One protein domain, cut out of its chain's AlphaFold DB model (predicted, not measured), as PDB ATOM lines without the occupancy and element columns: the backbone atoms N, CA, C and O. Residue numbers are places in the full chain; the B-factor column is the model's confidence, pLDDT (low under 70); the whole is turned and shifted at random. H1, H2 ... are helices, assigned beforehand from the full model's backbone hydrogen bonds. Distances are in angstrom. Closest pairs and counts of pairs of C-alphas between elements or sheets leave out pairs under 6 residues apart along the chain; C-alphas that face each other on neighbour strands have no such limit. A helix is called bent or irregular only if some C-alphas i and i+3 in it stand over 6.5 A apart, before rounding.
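This is residues 8 to 115 of the 507 residues of an uncharacterized protein of Reticulomyxa filosa (UniProt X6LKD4). One long helix, H2, is the spine of a drawn-out model, and H3, H4 and H5 cross it at large angles, H3 and H5 over its later half and H4 nearer its middle. At the other end H1 folds back beside the early part of H2 without clearly touching it, and together with the link after it makes up much of that end of the long axis. The printed part has 108 residues with five named helices, in the order H1, H2, H3, H4, H5, and no named strand; its class is all helix. The whole is loose, with a radius of gyration of the C-alphas of 17.2 A, and spans 58 by 29 by 23 A, only just elongated.

H1, residues 8 to 18, begins at C-alpha 8 at (-49.904, 31.875, -20.148) and is 15.1 A long. H2, residues 29 to 55, begins at C-alpha 29 at (-32.672, 32.681, -17.778) and is 38.9 A long. H3, residues 65 to 78, measures 20.0 A, and H4, residues 88 to 93, is a short helix of 8.8 A. H5, residues 97 to 112, measures 23.8 A and ends at C-alpha 112 at (-59.732, 59.510, -16.804). It is irregular: C-alphas 101 and 104 are 7.9 A apart, and it has a kink of 51 degrees near residue 104.

H1 is close to H2 but not clearly touching; their closest C-alphas, of Leu 10 and Ala 36, are 7.6 A apart, at a shallow tilt of 14 degrees, opposite ways. H2 is the hub, touching three helices. With residues 46 to 53 alone it touches H3, closest at the C-alphas of Leu 49 and Ser 74, 6.2 A, at a steep tilt of 66 degrees, opposite ways. With residues 38 to 42 alone it touches H4, closest at the C-alphas of Tyr 39 and Leu 92, 6.8 A, at 69.5 degrees, only just steep. With residues 45 to 52 alone it touches H5, closest at the C-alphas of Leu 48 and Phe 106, 5.7 A, at a steep tilt of 60 degrees, the same way. H3 and H5 only just touch, with 3 pairs of C-alphas within 8 A, closest at those of Leu 70 and Phe 99, 6.9 A, and stand about perpendicular at 79 degrees. The helix packing is mostly crossed, with 0 of 4 touching pairs at a shallow tilt. H1 is apart from H3, H4 and H5. In H1, H2, H3 and H4 every O i to N i+4 pair is within hydrogen-bond range; in H5 9 of 12 are.

The two C-alphas farthest apart are those of Ile 22 and Met 61, 57.9 A. The printed part has no cut. The link from H4 to H5 is tight; the other three are short, and no link is long. The mean pLDDT of the printed part is 78.0, and residues 8 to 29, 31 to 32 and 78 to 89 are under 70.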
ATOM      1  N   ALA A   8     -49.790  33.189 -20.787       53.88
ATOM      2  CA  ALA A   8     -49.904  31.875 -20.148       53.88
ATOM      3  C   ALA A   8     -48.889  30.845 -20.676       53.88
ATOM      4  O   ALA A   8     -48.436  29.978 -19.934       53.88
ATOM      5  N   ARG A   9     -48.505  30.925 -21.957       55.34
ATOM      6  CA  ARG A   9     -47.468  30.062 -22.547       55.34
ATOM      7  C   ARG A   9     -46.072  30.536 -22.167       55.34
ATOM      8  O   ARG A   9     -45.228  29.681 -21.940       55.34
ATOM      9  N   LEU A  10     -45.852  31.847 -22.043       60.03
ATOM     10  CA  LEU A  10     -44.587  32.421 -21.576       60.03
ATOM     11  C   LEU A  10     -44.326  32.071 -20.102       60.03
ATOM     12  O   LEU A  10     -43.254  31.570 -19.787       60.03
ATOM     13  N   GLU A  11     -45.313  32.228 -19.214       55.22
ATOM     14  CA  GLU A  11     -45.207  31.802 -17.810       55.22
ATOM     15  C   GLU A  11     -45.048  30.289 -17.671       55.22
ATOM     16  O   GLU A  11     -44.268  29.818 -16.846       55.22
ATOM     17  N   LYS A  12     -45.768  29.500 -18.476       57.94
ATOM     18  CA  LYS A  12     -45.644  28.039 -18.455       57.94
ATOM     19  C   LYS A  12     -44.288  27.582 -18.998       57.94
ATOM     20  O   LYS A  12     -43.731  26.644 -18.445       57.94
ATOM     21  N   LEU A  13     -43.736  28.255 -20.011       56.53
ATOM     22  CA  LEU A  13     -42.364  28.053 -20.495       56.53
ATOM     23  C   LEU A  13     -41.335  28.432 -19.429       56.53
ATOM     24  O   LEU A  13     -40.439  27.642 -19.167       56.53
ATOM     25  N   LEU A  14     -41.501  29.581 -18.767       56.53
ATOM     26  CA  LEU A  14     -40.641  30.015 -17.664       56.53
ATOM     27  C   LEU A  14     -40.659  29.002 -16.509       56.53
ATOM     28  O   LEU A  14     -39.596  28.559 -16.092       56.53
ATOM     29  N   LYS A  15     -41.839  28.539 -16.072       59.28
ATOM     30  CA  LYS A  15     -41.979  27.510 -15.023       59.28
ATOM     31  C   LYS A  15     -41.426  26.144 -15.440       59.28
ATOM     32  O   LYS A  15     -40.785  25.467 -14.641       59.28
ATOM     33  N   LEU A  16     -41.668  25.717 -16.682       52.59
ATOM     34  CA  LEU A  16     -41.115  24.466 -17.218       52.59
ATOM     35  C   LEU A  16     -39.586  24.531 -17.315       52.59
ATOM     36  O   LEU A  16     -38.926  23.526 -17.071       52.59
ATOM     37  N   TRP A  17     -39.018  25.696 -17.629       58.22
ATOM     38  CA  TRP A  17     -37.573  25.890 -17.737       58.22
ATOM     39  C   TRP A  17     -36.871  26.092 -16.397       58.22
ATOM     40  O   TRP A  17     -35.776  25.560 -16.223       58.22
ATOM     41  N   GLU A  18     -37.510  26.741 -15.424       54.94
ATOM     42  CA  GLU A  18     -37.062  26.732 -14.024       54.94
ATOM     43  C   GLU A  18     -36.953  25.291 -13.489       54.94
ATOM     44  O   GLU A  18     -36.026  24.978 -12.747       54.94
ATOM     45  N   GLY A  19     -37.820  24.381 -13.955       50.09
ATOM     46  CA  GLY A  19     -37.726  22.939 -13.686       50.09
ATOM     47  C   GLY A  19     -36.681  22.165 -14.513       50.09
ATOM     48  O   GLY A  19     -36.317  21.055 -14.130       50.09
ATOM     49  N   MET A  20     -36.175  22.715 -15.628       48.91
ATOM     50  CA  MET A  20     -35.203  22.059 -16.528       48.91
ATOM     51  C   MET A  20     -33.749  22.518 -16.340       48.91
ATOM     52  O   MET A  20     -32.865  21.976 -17.007       48.91
ATOM     53  N   ALA A  21     -33.472  23.457 -15.427       46.38
ATOM     54  CA  ALA A  21     -32.160  24.084 -15.190       46.38
ATOM     55  C   ALA A  21     -30.998  23.134 -14.788       46.38
ATOM     56  O   ALA A  21     -29.938  23.593 -14.376       46.38
ATOM     57  N   ILE A  22     -31.151  21.814 -14.927       48.06
ATOM     58  CA  ILE A  22     -30.140  20.806 -14.585       48.06
ATOM     59  C   ILE A  22     -29.402  20.251 -15.820       48.06
ATOM     60  O   ILE A  22     -28.379  19.591 -15.649       48.06
ATOM     61  N   ARG A  23     -29.831  20.480 -17.074       44.94
ATOM     62  CA  ARG A  23     -29.170  19.812 -18.222       44.94
ATOM     63  C   ARG A  23     -28.862  20.719 -19.414       44.94
ATOM     64  O   ARG A  23     -29.687  20.918 -20.291       44.94
ATOM     65  N   ASN A  24     -27.608  21.180 -19.436       47.34
ATOM     66  CA  ASN A  24     -26.742  21.398 -20.602       47.34
ATOM     67  C   ASN A  24     -27.413  21.857 -21.910       47.34
ATOM     68  O   ASN A  24     -27.397  21.145 -22.911       47.34
ATOM     69  N   ALA A  25     -27.903  23.094 -21.912       48.94
ATOM     70  CA  ALA A  25     -27.815  24.022 -23.038       48.94
ATOM     71  C   ALA A  25     -27.963  25.442 -22.470       48.94
ATOM     72  O   ALA A  25     -28.922  25.742 -21.764       48.94
ATOM     73  N   THR A  26     -26.972  26.289 -22.724       50.72
ATOM     74  CA  THR A  26     -26.808  27.672 -22.248       50.72
ATOM     75  C   THR A  26     -27.915  28.604 -22.750       50.72
ATOM     76  O   THR A  26     -27.699  29.408 -23.653       50.72
ATOM     77  N   ILE A  27     -29.115  28.510 -22.180       54.06
ATOM     78  CA  ILE A  27     -30.137  29.555 -22.279       54.06
ATOM     79  C   ILE A  27     -30.060  30.360 -20.986       54.06
ATOM     80  O   ILE A  27     -30.412  29.870 -19.913       54.06
ATOM     81  N   ASP A  28     -29.558  31.589 -21.081       64.81
ATOM     82  CA  ASP A  28     -29.499  32.504 -19.946       64.81
ATOM     83  C   ASP A  28     -30.923  32.909 -19.532       64.81
ATOM     84  O   ASP A  28     -31.609  33.673 -20.215       64.81
ATOM     85  N   ILE A  29     -31.368  32.387 -18.388       65.00
ATOM     86  CA  ILE A  29     -32.672  32.681 -17.778       65.00
ATOM     87  C   ILE A  29     -32.869  34.194 -17.607       65.00
ATOM     88  O   ILE A  29     -33.995  34.685 -17.723       65.00
ATOM     89  N   ASN A  30     -31.795  34.959 -17.380       71.81
ATOM     90  CA  ASN A  30     -31.893  36.410 -17.256       71.81
ATOM     91  C   ASN A  30     -32.267  37.070 -18.584       71.81
ATOM     92  O   ASN A  30     -33.114  37.962 -18.591       71.81
ATOM     93  N   THR A  31     -31.725  36.583 -19.701       69.94
ATOM     94  CA  THR A  31     -32.089  37.032 -21.052       69.94
ATOM     95  C   THR A  31     -33.567  36.755 -21.356       69.94
ATOM     96  O   THR A  31     -34.268  37.628 -21.868       69.94
ATOM     97  N   VAL A  32     -34.094  35.582 -20.980       67.00
ATOM     98  CA  VAL A  32     -35.527  35.258 -21.160       67.00
ATOM     99  C   VAL A  32     -36.415  36.146 -20.278       67.00
ATOM    100  O   VAL A  32     -37.441  36.650 -20.735       67.00
ATOM    101  N   ARG A  33     -36.012  36.388 -19.023       71.06
ATOM    102  CA  ARG A  33     -36.729  37.276 -18.095       71.06
ATOM    103  C   ARG A  33     -36.734  38.730 -18.578       71.06
ATOM    104  O   ARG A  33     -37.743  39.414 -18.424       71.06
ATOM    105  N   ASP A  34     -35.638  39.200 -19.163       76.81
ATOM    106  CA  ASP A  34     -35.541  40.534 -19.762       76.81
ATOM    107  C   ASP A  34     -36.453  40.674 -20.992       76.81
ATOM    108  O   ASP A  34     -37.211  41.638 -21.095       76.81
ATOM    109  N   LEU A  35     -36.473  39.669 -21.874       72.44
ATOM    110  CA  LEU A  35     -37.398  39.622 -23.013       72.44
ATOM    111  C   LEU A  35     -38.865  39.630 -22.569       72.44
ATOM    112  O   LEU A  35     -39.670  40.361 -23.146       72.44
ATOM    113  N   ALA A  36     -39.207  38.874 -21.522       71.88
ATOM    114  CA  ALA A  36     -40.550  38.867 -20.945       71.88
ATOM    115  C   ALA A  36     -40.955  40.253 -20.416       71.88
ATOM    116  O   ALA A  36     -42.031  40.748 -20.743       71.88
ATOM    117  N   LYS A  37     -40.068  40.919 -19.661       78.81
ATOM    118  CA  LYS A  37     -40.307  42.284 -19.161       78.81
ATOM    119  C   LYS A  37     -40.507  43.287 -20.295       78.81
ATOM    120  O   LYS A  37     -41.432  44.094 -20.237       78.81
ATOM    121  N   LYS A  38     -39.665  43.228 -21.331       80.38
ATOM    122  CA  LYS A  38     -39.788  44.088 -22.516       80.38
ATOM    123  C   LYS A  38     -41.117  43.856 -23.231       80.38
ATOM    124  O   LYS A  38     -41.788  44.822 -23.575       80.38
ATOM    125  N   TYR A  39     -41.530  42.603 -23.400       79.44
ATOM    126  CA  TYR A  39     -42.810  42.278 -24.024       79.44
ATOM    127  C   TYR A  39     -44.014  42.798 -23.222       79.44
ATOM    128  O   TYR A  39     -44.906  43.416 -23.799       79.44
ATOM    129  N   GLU A  40     -44.016  42.642 -21.894       80.19
ATOM    130  CA  GLU A  40     -45.071  43.209 -21.035       80.19
ATOM    131  C   GLU A  40     -45.135  44.739 -21.120       80.19
ATOM    132  O   GLU A  40     -46.218  45.329 -21.135       80.19
ATOM    133  N   GLN A  41     -43.983  45.401 -21.245       85.56
ATOM    134  CA  GLN A  41     -43.943  46.843 -21.465       85.56
ATOM    135  C   GLN A  41     -44.563  47.233 -22.815       85.56
ATOM    136  O   GLN A  41     -45.341  48.184 -22.870       85.56
ATOM    137  N   VAL A  42     -44.267  46.498 -23.892       86.31
ATOM    138  CA  VAL A  42     -44.883  46.715 -25.217       86.31
ATOM    139  C   VAL A  42     -46.401  46.537 -25.136       86.31
ATOM    140  O   VAL A  42     -47.143  47.385 -25.630       86.31
ATOM    141  N   LYS A  43     -46.869  45.483 -24.461       84.25
ATOM    142  CA  LYS A  43     -48.296  45.219 -24.253       84.25
ATOM    143  C   LYS A  43     -48.981  46.360 -23.495       84.25
ATOM    144  O   LYS A  43     -49.997  46.869 -23.956       84.25
ATOM    145  N   THR A  44     -48.372  46.820 -22.404       88.31
ATOM    146  CA  THR A  44     -48.873  47.955 -21.612       88.31
ATOM    147  C   THR A  44     -48.953  49.228 -22.461       88.31
ATOM    148  O   THR A  44     -49.971  49.915 -22.469       88.31
ATOM    149  N   ASN A  45     -47.902  49.545 -23.226       91.81
ATOM    150  CA  ASN A  45     -47.892  50.731 -24.084       91.81
ATOM    151  C   ASN A  45     -48.982  50.659 -25.166       91.81
ATOM    152  O   ASN A  45     -49.636  51.662 -25.457       91.81
ATOM    153  N   ARG A  46     -49.192  49.472 -25.747       89.38
ATOM    154  CA  ARG A  46     -50.264  49.228 -26.714       89.38
ATOM    155  C   ARG A  46     -51.636  49.461 -26.087       89.38
ATOM    156  O   ARG A  46     -52.432  50.188 -26.670       89.38
ATOM    157  N   GLU A  47     -51.908  48.870 -24.926       89.94
ATOM    158  CA  GLU A  47     -53.192  49.016 -24.223       89.94
ATOM    159  C   GLU A  47     -53.506  50.491 -23.929       89.94
ATOM    160  O   GLU A  47     -54.631  50.946 -24.144       89.94
ATOM    161  N   LEU A  48     -52.490  51.265 -23.534       93.62
ATOM    162  CA  LEU A  48     -52.601  52.706 -23.317       93.62
ATOM    163  C   LEU A  48     -52.944  53.479 -24.608       93.62
ATOM    164  O   LEU A  48     -53.837  54.330 -24.594       93.62
ATOM    165  N   LEU A  49     -52.274  53.180 -25.729       93.31
ATOM    166  CA  LEU A  49     -52.567  53.806 -27.027       93.31
ATOM    167  C   LEU A  49     -53.962  53.439 -27.542       93.31
ATOM    168  O   LEU A  49     -54.712  54.317 -27.974       93.31
ATOM    169  N   GLU A  50     -54.319  52.156 -27.480       90.44
ATOM    170  CA  GLU A  50     -55.616  51.649 -27.927       90.44
ATOM    171  C   GLU A  50     -56.750  52.311 -27.137       90.44
ATOM    172  O   GLU A  50     -57.703  52.832 -27.720       90.44
ATOM    173  N   THR A  51     -56.605  52.378 -25.814       92.44
ATOM    174  CA  THR A  51     -57.568  53.036 -24.926       92.44
ATOM    175  C   THR A  51     -57.724  54.515 -25.267       92.44
ATOM    176  O   THR A  51     -58.852  54.999 -25.410       92.44
ATOM    177  N   PHE A  52     -56.612  55.232 -25.457       95.25
ATOM    178  CA  PHE A  52     -56.638  56.649 -25.802       95.25
ATOM    179  C   PHE A  52     -57.337  56.909 -27.138       95.25
ATOM    180  O   PHE A  52     -58.295  57.683 -27.194       95.25
ATOM    181  N   PHE A  53     -56.916  56.258 -28.222       93.12
ATOM    182  CA  PHE A  53     -57.486  56.536 -29.542       93.12
ATOM    183  C   PHE A  53     -58.936  56.068 -29.675       93.12
ATOM    184  O   PHE A  53     -59.725  56.724 -30.350       93.12
ATOM    185  N   LYS A  54     -59.328  55.006 -28.965       90.94
ATOM    186  CA  LYS A  54     -60.714  54.524 -28.960       90.94
ATOM    187  C   LYS A  54     -61.665  55.431 -28.179       90.94
ATOM    188  O   LYS A  54     -62.831  55.547 -28.551       90.94
ATOM    189  N   ARG A  55     -61.212  56.034 -27.072       93.25
ATOM    190  CA  ARG A  55     -62.104  56.731 -26.120       93.25
ATOM    191  C   ARG A  55     -61.926  58.246 -26.052       93.25
ATOM    192  O   ARG A  55     -62.832  58.911 -25.549       93.25
ATOM    193  N   SER A  56     -60.826  58.805 -26.559       92.38
ATOM    194  CA  SER A  56     -60.528  60.245 -26.457       92.38
ATOM    195  C   SER A  56     -61.541  61.144 -27.168       92.38
ATOM    196  O   SER A  56     -61.664  62.309 -26.801       92.38
ATOM    197  N   GLY A  57     -62.263  60.635 -28.170       90.19
ATOM    198  CA  GLY A  57     -63.223  61.428 -28.946       90.19
ATOM    199  C   GLY A  57     -62.575  62.449 -29.888       90.19
ATOM    200  O   GLY A  57     -63.277  63.285 -30.449       90.19
ATOM    201  N   ILE A  58     -61.252  62.396 -30.076       93.38
ATOM    202  CA  ILE A  58     -60.544  63.259 -31.022       93.38
ATOM    203  C   ILE A  58     -60.586  62.605 -32.408       93.38
ATOM    204  O   ILE A  58     -60.088  61.497 -32.592       93.38
ATOM    205  N   GLY A  59     -61.162  63.298 -33.392       88.88
ATOM    206  CA  GLY A  59     -61.174  62.832 -34.780       88.88
ATOM    207  C   GLY A  59     -59.789  62.895 -35.436       88.88
ATOM    208  O   GLY A  59     -59.048  63.853 -35.217       88.88
ATOM    209  N   ILE A  60     -59.475  61.916 -36.294       88.88
ATOM    210  CA  ILE A  60     -58.166  61.769 -36.970       88.88
ATOM    211  C   ILE A  60     -57.757  63.045 -37.724       88.88
ATOM    212  O   ILE A  60     -56.595  63.436 -37.695       88.88
ATOM    213  N   MET A  61     -58.716  63.755 -38.330       88.19
ATOM    214  CA  MET A  61     -58.470  65.015 -39.050       88.19
ATOM    215  C   MET A  61     -57.871  66.134 -38.182       88.19
ATOM    216  O   MET A  61     -57.290  67.077 -38.711       88.19
ATOM    217  N   TRP A  62     -57.997  66.028 -36.856       91.19
ATOM    218  CA  TRP A  62     -57.459  66.993 -35.901       91.19
ATOM    219  C   TRP A  62     -56.128  66.556 -35.284       91.19
ATOM    220  O   TRP A  62     -55.602  67.266 -34.427       91.19
ATOM    221  N   PHE A  63     -55.566  65.404 -35.661       93.44
ATOM    222  CA  PHE A  63     -54.286  64.959 -35.117       93.44
ATOM    223  C   PHE A  63     -53.136  65.831 -35.624       93.44
ATOM    224  O   PHE A  63     -52.961  66.053 -36.820       93.44
ATOM    225  N   GLY A  64     -52.313  66.315 -34.696       91.19
ATOM    226  CA  GLY A  64     -50.998  66.841 -35.039       91.19
ATOM    227  C   GLY A  64     -50.022  65.709 -35.365       91.19
ATOM    228  O   GLY A  64     -50.258  64.553 -35.017       91.19
ATOM    229  N   ASN A  65     -48.882  66.051 -35.967       90.81
ATOM    230  CA  ASN A  65     -47.873  65.086 -36.436       90.81
ATOM    231  C   ASN A  65     -47.473  64.023 -35.391       90.81
ATOM    232  O   ASN A  65     -47.263  62.866 -35.741       90.81
ATOM    233  N   GLU A  66     -47.355  64.405 -34.116       91.56
ATOM    234  CA  GLU A  66     -47.014  63.487 -33.017       91.56
ATOM    235  C   GLU A  66     -48.108  62.435 -32.795       91.56
ATOM    236  O   GLU A  66     -47.819  61.240 -32.750       91.56
ATOM    237  N   LEU A  67     -49.368  62.873 -32.694       92.81
ATOM    238  CA  LEU A  67     -50.506  61.977 -32.498       92.81
ATOM    239  C   LEU A  67     -50.756  61.108 -33.722       92.81
ATOM    240  O   LEU A  67     -51.061  59.933 -33.557       92.81
ATOM    241  N   GLN A  68     -50.579  61.656 -34.924       93.50
ATOM    242  CA  GLN A  68     -50.725  60.910 -36.168       93.50
ATOM    243  C   GLN A  68     -49.749  59.725 -36.221       93.50
ATOM    244  O   GLN A  68     -50.176  58.595 -36.437       93.50
ATOM    245  N   LYS A  69     -48.464  59.950 -35.908       92.31
ATOM    246  CA  LYS A  69     -47.460  58.874 -35.832       92.31
ATOM    247  C   LYS A  69     -47.799  57.825 -34.770       92.31
ATOM    248  O   LYS A  69     -47.632  56.632 -35.001       92.31
ATOM    249  N   LEU A  70     -48.278  58.255 -33.601       93.62
ATOM    250  CA  LEU A  70     -48.679  57.340 -32.525       93.62
ATOM    251  C   LEU A  70     -49.946  56.545 -32.879       93.62
ATOM    252  O   LEU A  70     -50.075  55.388 -32.480       93.62
ATOM    253  N   HIS A  71     -50.857  57.139 -33.647       92.38
ATOM    254  CA  HIS A  71     -52.042  56.468 -34.170       92.38
ATOM    255  C   HIS A  71     -51.668  55.427 -35.228       92.38
ATOM    256  O   HIS A  71     -52.128  54.293 -35.149       92.38
ATOM    257  N   GLU A  72     -50.781  55.764 -36.164       90.19
ATOM    258  CA  GLU A  72     -50.239  54.819 -37.150       90.19
ATOM    259  C   GLU A  72     -49.533  53.640 -36.473       90.19
ATOM    260  O   GLU A  72     -49.793  52.488 -36.819       90.19
ATOM    261  N   LEU A  73     -48.718  53.913 -35.449       88.94
ATOM    262  CA  LEU A  73     -48.092  52.881 -34.623       88.94
ATOM    263  C   LEU A  73     -49.150  51.975 -33.960       88.94
ATOM    264  O   LEU A  73     -49.041  50.752 -34.023       88.94
ATOM    265  N   SER A  74     -50.210  52.553 -33.386       88.69
ATOM    266  CA  SER A  74     -51.340  51.801 -32.813       88.69
ATOM    267  C   SER A  74     -52.049  50.913 -33.849       88.69
ATOM    268  O   SER A  74     -52.355  49.749 -33.575       88.69
ATOM    269  N   LEU A  75     -52.266  51.424 -35.066       86.19
ATOM    270  CA  LEU A  75     -52.918  50.691 -36.153       86.19
ATOM    271  C   LEU A  75     -52.091  49.500 -36.639       86.19
ATOM    272  O   LEU A  75     -52.664  48.428 -36.853       86.19
ATOM    273  N   GLN A  76     -50.766  49.649 -36.745       80.75
ATOM    274  CA  GLN A  76     -49.862  48.550 -37.111       80.75
ATOM    275  C   GLN A  76     -49.995  47.353 -36.157       80.75
ATOM    276  O   GLN A  76     -49.870  46.204 -36.588       80.75
ATOM    277  N   MET A  77     -50.295  47.623 -34.882       75.19
ATOM    278  CA  MET A  77     -50.466  46.619 -33.831       75.19
ATOM    279  C   MET A  77     -51.883  46.035 -33.721       75.19
ATOM    280  O   MET A  77     -52.054  45.005 -33.074       75.19
ATOM    281  N   THR A  78     -52.899  46.675 -34.306       67.94
ATOM    282  CA  THR A  78     -54.316  46.300 -34.119       67.94
ATOM    283  C   THR A  78     -55.012  45.850 -35.397       67.94
ATOM    284  O   THR A  78     -55.789  44.904 -35.357       67.94
ATOM    285  N   THR A  79     -54.736  46.487 -36.535       56.38
ATOM    286  CA  THR A  79     -55.511  46.298 -37.776       56.38
ATOM    287  C   THR A  79     -54.746  45.568 -38.870       56.38
ATOM    288  O   THR A  79     -55.335  44.779 -39.599       56.38
ATOM    289  N   THR A  80     -53.437  45.798 -38.991       54.09
ATOM    290  CA  THR A  80     -52.650  45.248 -40.107       54.09
ATOM    291  C   THR A  80     -52.164  43.825 -39.851       54.09
ATOM    292  O   THR A  80     -51.930  43.085 -40.799       54.09
ATOM    293  N   HIS A  81     -52.023  43.436 -38.581       53.72
ATOM    294  CA  HIS A  81     -51.482  42.128 -38.225       53.72
ATOM    295  C   HIS A  81     -52.354  41.334 -37.260       53.72
ATOM    296  O   HIS A  81     -52.090  40.156 -37.177       53.72
ATOM    297  N   ASP A  82     -53.362  41.920 -36.590       64.25
ATOM    298  CA  ASP A  82     -53.979  41.394 -35.353       64.25
ATOM    299  C   ASP A  82     -52.898  41.053 -34.308       64.25
ATOM    300  O   ASP A  82     -52.014  40.230 -34.520       64.25
ATOM    301  N   TRP A  83     -52.919  41.712 -33.149       68.38
ATOM    302  CA  TRP A  83     -51.897  41.524 -32.114       68.38
ATOM    303  C   TRP A  83     -51.634  40.055 -31.772       68.38
ATOM    304  O   TRP A  83     -50.505  39.686 -31.447       68.38
ATOM    305  N   GLN A  84     -52.670  39.217 -31.864       68.19
ATOM    306  CA  GLN A  84     -52.550  37.784 -31.615       68.19
ATOM    307  C   GLN A  84     -51.603  37.085 -32.593       68.19
ATOM    308  O   GLN A  84     -51.054  36.049 -32.231       68.19
ATOM    309  N   HIS A  85     -51.387  37.662 -33.776       65.94
ATOM    310  CA  HIS A  85     -50.594  37.154 -34.891       65.94
ATOM    311  C   HIS A  85     -49.230  37.844 -35.082       65.94
ATOM    312  O   HIS A  85     -48.459  37.439 -35.954       65.94
ATOM    313  N   ILE A  86     -48.881  38.823 -34.240       69.44
ATOM    314  CA  ILE A  86     -47.557  39.462 -34.236       69.44
ATOM    315  C   ILE A  86     -46.548  38.568 -33.500       69.44
ATOM    316  O   ILE A  86     -46.793  38.119 -32.377       69.44
ATOM    317  N   THR A  87     -45.383  38.316 -34.103       69.12
ATOM    318  CA  THR A  87     -44.313  37.560 -33.431       69.12
ATOM    319  C   THR A  87     -43.638  38.400 -32.345       69.12
ATOM    320  O   THR A  87     -43.578  39.626 -32.430       69.12
ATOM    321  N   LEU A  88     -43.053  37.754 -31.329       67.62
ATOM    322  CA  LEU A  88     -42.288  38.455 -30.285       67.62
ATOM    323  C   LEU A  88     -41.182  39.340 -30.886       67.62
ATOM    324  O   LEU A  88     -40.972  40.462 -30.435       67.62
ATOM    325  N   GLN A  89     -40.501  38.856 -31.928       69.44
ATOM    326  CA  GLN A  89     -39.460  39.615 -32.616       69.44
ATOM    327  C   GLN A  89     -40.023  40.893 -33.247       69.44
ATOM    328  O   GLN A  89     -39.457  41.960 -33.046       69.44
ATOM    329  N   GLN A  90     -41.157  40.805 -33.946       73.31
ATOM    330  CA  GLN A  90     -41.826  41.973 -34.525       73.31
ATOM    331  C   GLN A  90     -42.285  42.955 -33.437       73.31
ATOM    332  O   GLN A  90     -42.013  44.152 -33.531       73.31
ATOM    333  N   ALA A  91     -42.892  42.453 -32.357       75.00
ATOM    334  CA  ALA A  91     -43.360  43.275 -31.242       75.00
ATOM    335  C   ALA A  91     -42.224  44.075 -30.571       75.00
ATOM    336  O   ALA A  91     -42.415  45.226 -30.175       75.00
ATOM    337  N   LEU A  92     -41.031  43.485 -30.465       79.12
ATOM    338  CA  LEU A  92     -39.860  44.129 -29.866       79.12
ATOM    339  C   LEU A  92     -39.143  45.110 -30.810       79.12
ATOM    340  O   LEU A  92     -38.322  45.894 -30.339       79.12
ATOM    341  N   THR A  93     -39.444  45.086 -32.113       82.56
ATOM    342  CA  THR A  93     -38.842  46.002 -33.103       82.56
ATOM    343  C   THR A  93     -39.589  47.324 -33.274       82.56
ATOM    344  O   THR A  93     -39.068  48.223 -33.931       82.56
ATOM    345  N   PHE A  94     -40.780  47.474 -32.685       83.00
ATOM    346  CA  PHE A  94     -41.520  48.736 -32.741       83.00
ATOM    347  C   PHE A  94     -40.749  49.879 -32.066       83.00
ATOM    348  O   PHE A  94     -40.190  49.724 -30.977       83.00
ATOM    349  N   GLU A  95     -40.750  51.053 -32.698       84.56
ATOM    350  CA  GLU A  95     -40.080  52.238 -32.167       84.56
ATOM    351  C   GLU A  95     -40.975  52.966 -31.149       84.56
ATOM    352  O   GLU A  95     -41.991  53.570 -31.491       84.56
ATOM    353  N   TRP A  96     -40.578  52.938 -29.873       88.12
ATOM    354  CA  TRP A  96     -41.355  53.515 -28.765       88.12
ATOM    355  C   TRP A  96     -40.880  54.903 -28.313       88.12
ATOM    356  O   TRP A  96     -41.403  55.435 -27.336       88.12
ATOM    357  N   THR A  97     -39.904  55.504 -28.994       88.75
ATOM    358  CA  THR A  97     -39.284  56.791 -28.619       88.75
ATOM    359  C   THR A  97     -40.329  57.900 -28.444       88.75
ATOM    360  O   THR A  97     -40.435  58.486 -27.368       88.75
ATOM    361  N   MET A  98     -41.179  58.106 -29.456       88.75
ATOM    362  CA  MET A  98     -42.273  59.085 -29.434       88.75
ATOM    363  C   MET A  98     -43.303  58.782 -28.334       88.75
ATOM    364  O   MET A  98     -43.810  59.696 -27.675       88.75
ATOM    365  N   PHE A  99     -43.604  57.499 -28.104       91.62
ATOM    366  CA  PHE A  99     -44.519  57.094 -27.039       91.62
ATOM    367  C   PHE A  99     -43.953  57.467 -25.671       91.62
ATOM    368  O   PHE A  99     -44.678  58.035 -24.864       91.62
ATOM    369  N   GLN A 100     -42.662  57.224 -25.414       90.81
ATOM    370  CA  GLN A 100     -42.049  57.565 -24.127       90.81
ATOM    371  C   GLN A 100     -42.115  59.068 -23.833       90.81
ATOM    372  O   GLN A 100     -42.373  59.456 -22.695       90.81
ATOM    373  N   THR A 101     -41.990  59.928 -24.850       89.31
ATOM    374  CA  THR A 101     -42.162  61.385 -24.693       89.31
ATOM    375  C   THR A 101     -43.589  61.779 -24.287       89.31
ATOM    376  O   THR A 101     -43.789  62.781 -23.594       89.31
ATOM    377  N   CYS A 102     -44.588  60.988 -24.689       92.19
ATOM    378  CA  CYS A 102     -46.007  61.240 -24.432       92.19
ATOM    379  C   CYS A 102     -46.624  60.310 -23.375       92.19
ATOM    380  O   CYS A 102     -47.807  60.442 -23.078       92.19
ATOM    381  N   LYS A 103     -45.854  59.402 -22.770       93.00
ATOM    382  CA  LYS A 103     -46.365  58.316 -21.921       93.00
ATOM    383  C   LYS A 103     -47.276  58.812 -20.797       93.00
ATOM    384  O   LYS A 103     -48.375  58.294 -20.621       93.00
ATOM    385  N   ASN A 104     -46.871  59.887 -20.122       93.25
ATOM    386  CA  ASN A 104     -47.639  60.488 -19.029       93.25
ATOM    387  C   ASN A 104     -49.036  60.969 -19.465       93.25
ATOM    388  O   ASN A 104     -49.949  60.993 -18.646       93.25
ATOM    389  N   ILE A 105     -49.216  61.363 -20.734       94.75
ATOM    390  CA  ILE A 105     -50.530  61.730 -21.280       94.75
ATOM    391  C   ILE A 105     -51.430  60.499 -21.313       94.75
ATOM    392  O   ILE A 105     -52.565  60.560 -20.851       94.75
ATOM    393  N   PHE A 106     -50.919  59.385 -21.839       95.06
ATOM    394  CA  PHE A 106     -51.697  58.161 -21.979       95.06
ATOM    395  C   PHE A 106     -52.011  57.527 -20.624       95.06
ATOM    396  O   PHE A 106     -53.150  57.142 -20.394       95.06
ATOM    397  N   GLU A 107     -51.056  57.513 -19.693       93.69
ATOM    398  CA  GLU A 107     -51.298  57.066 -18.314       93.69
ATOM    399  C   GLU A 107     -52.306  57.961 -17.576       93.69
ATOM    400  O   GLU A 107     -53.116  57.476 -16.785       93.69
ATOM    401  N   ALA A 108     -52.280  59.279 -17.809       93.31
ATOM    402  CA  ALA A 108     -53.275  60.184 -17.239       93.31
ATOM    403  C   ALA A 108     -54.665  59.936 -17.841       93.31
ATOM    404  O   ALA A 108     -55.652  59.896 -17.107       93.31
ATOM    405  N   PHE A 109     -54.748  59.734 -19.158       95.06
ATOM    406  CA  PHE A 109     -56.006  59.433 -19.834       95.06
ATOM    407  C   PHE A 109     -56.584  58.073 -19.427       95.06
ATOM    408  O   PHE A 109     -57.794  57.959 -19.254       95.06
ATOM    409  N   ASP A 110     -55.738  57.071 -19.198       92.81
ATOM    410  CA  ASP A 110     -56.178  55.769 -18.695       92.81
ATOM    411  C   ASP A 110     -56.836  55.867 -17.310       92.81
ATOM    412  O   ASP A 110     -57.789  55.158 -17.017       92.81
ATOM    413  N   LYS A 111     -56.434  56.831 -16.476       89.44
ATOM    414  CA  LYS A 111     -57.153  57.124 -15.223       89.44
ATOM    415  C   LYS A 111     -58.487  57.830 -15.471       89.44
ATOM    416  O   LYS A 111     -59.461  57.562 -14.777       89.44
ATOM    417  N   ILE A 112     -58.532  58.735 -16.451       91.62
ATOM    418  CA  ILE A 112     -59.732  59.510 -16.804       91.62
ATOM    419  C   ILE A 112     -60.830  58.597 -17.353       91.62
ATOM    420  O   ILE A 112     -61.978  58.713 -16.939       91.62
ATOM    421  N   GLN A 113     -60.490  57.675 -18.255       90.25
ATOM    422  CA  GLN A 113     -61.468  56.834 -18.956       90.25
ATOM    423  C   GLN A 113     -62.213  55.839 -18.055       90.25
ATOM    424  O   GLN A 113     -63.228  55.291 -18.481       90.25
ATOM    425  N   VAL A 114     -61.727  55.616 -16.830       88.00
ATOM    426  CA  VAL A 114     -62.374  54.739 -15.847       88.00
ATOM    427  C   VAL A 114     -63.583  55.411 -15.182       88.00
ATOM    428  O   VAL A 114     -64.517  54.722 -14.781       88.00
ATOM    429  N   SER A 115     -63.605  56.745 -15.093       91.00
ATOM    430  CA  SER A 115     -64.764  57.485 -14.586       91.00
ATOM    431  C   SER A 115     -65.573  58.068 -15.738       91.00
ATOM    432  O   SER A 115     -65.067  58.876 -16.517       91.00
TER     433      SER A 115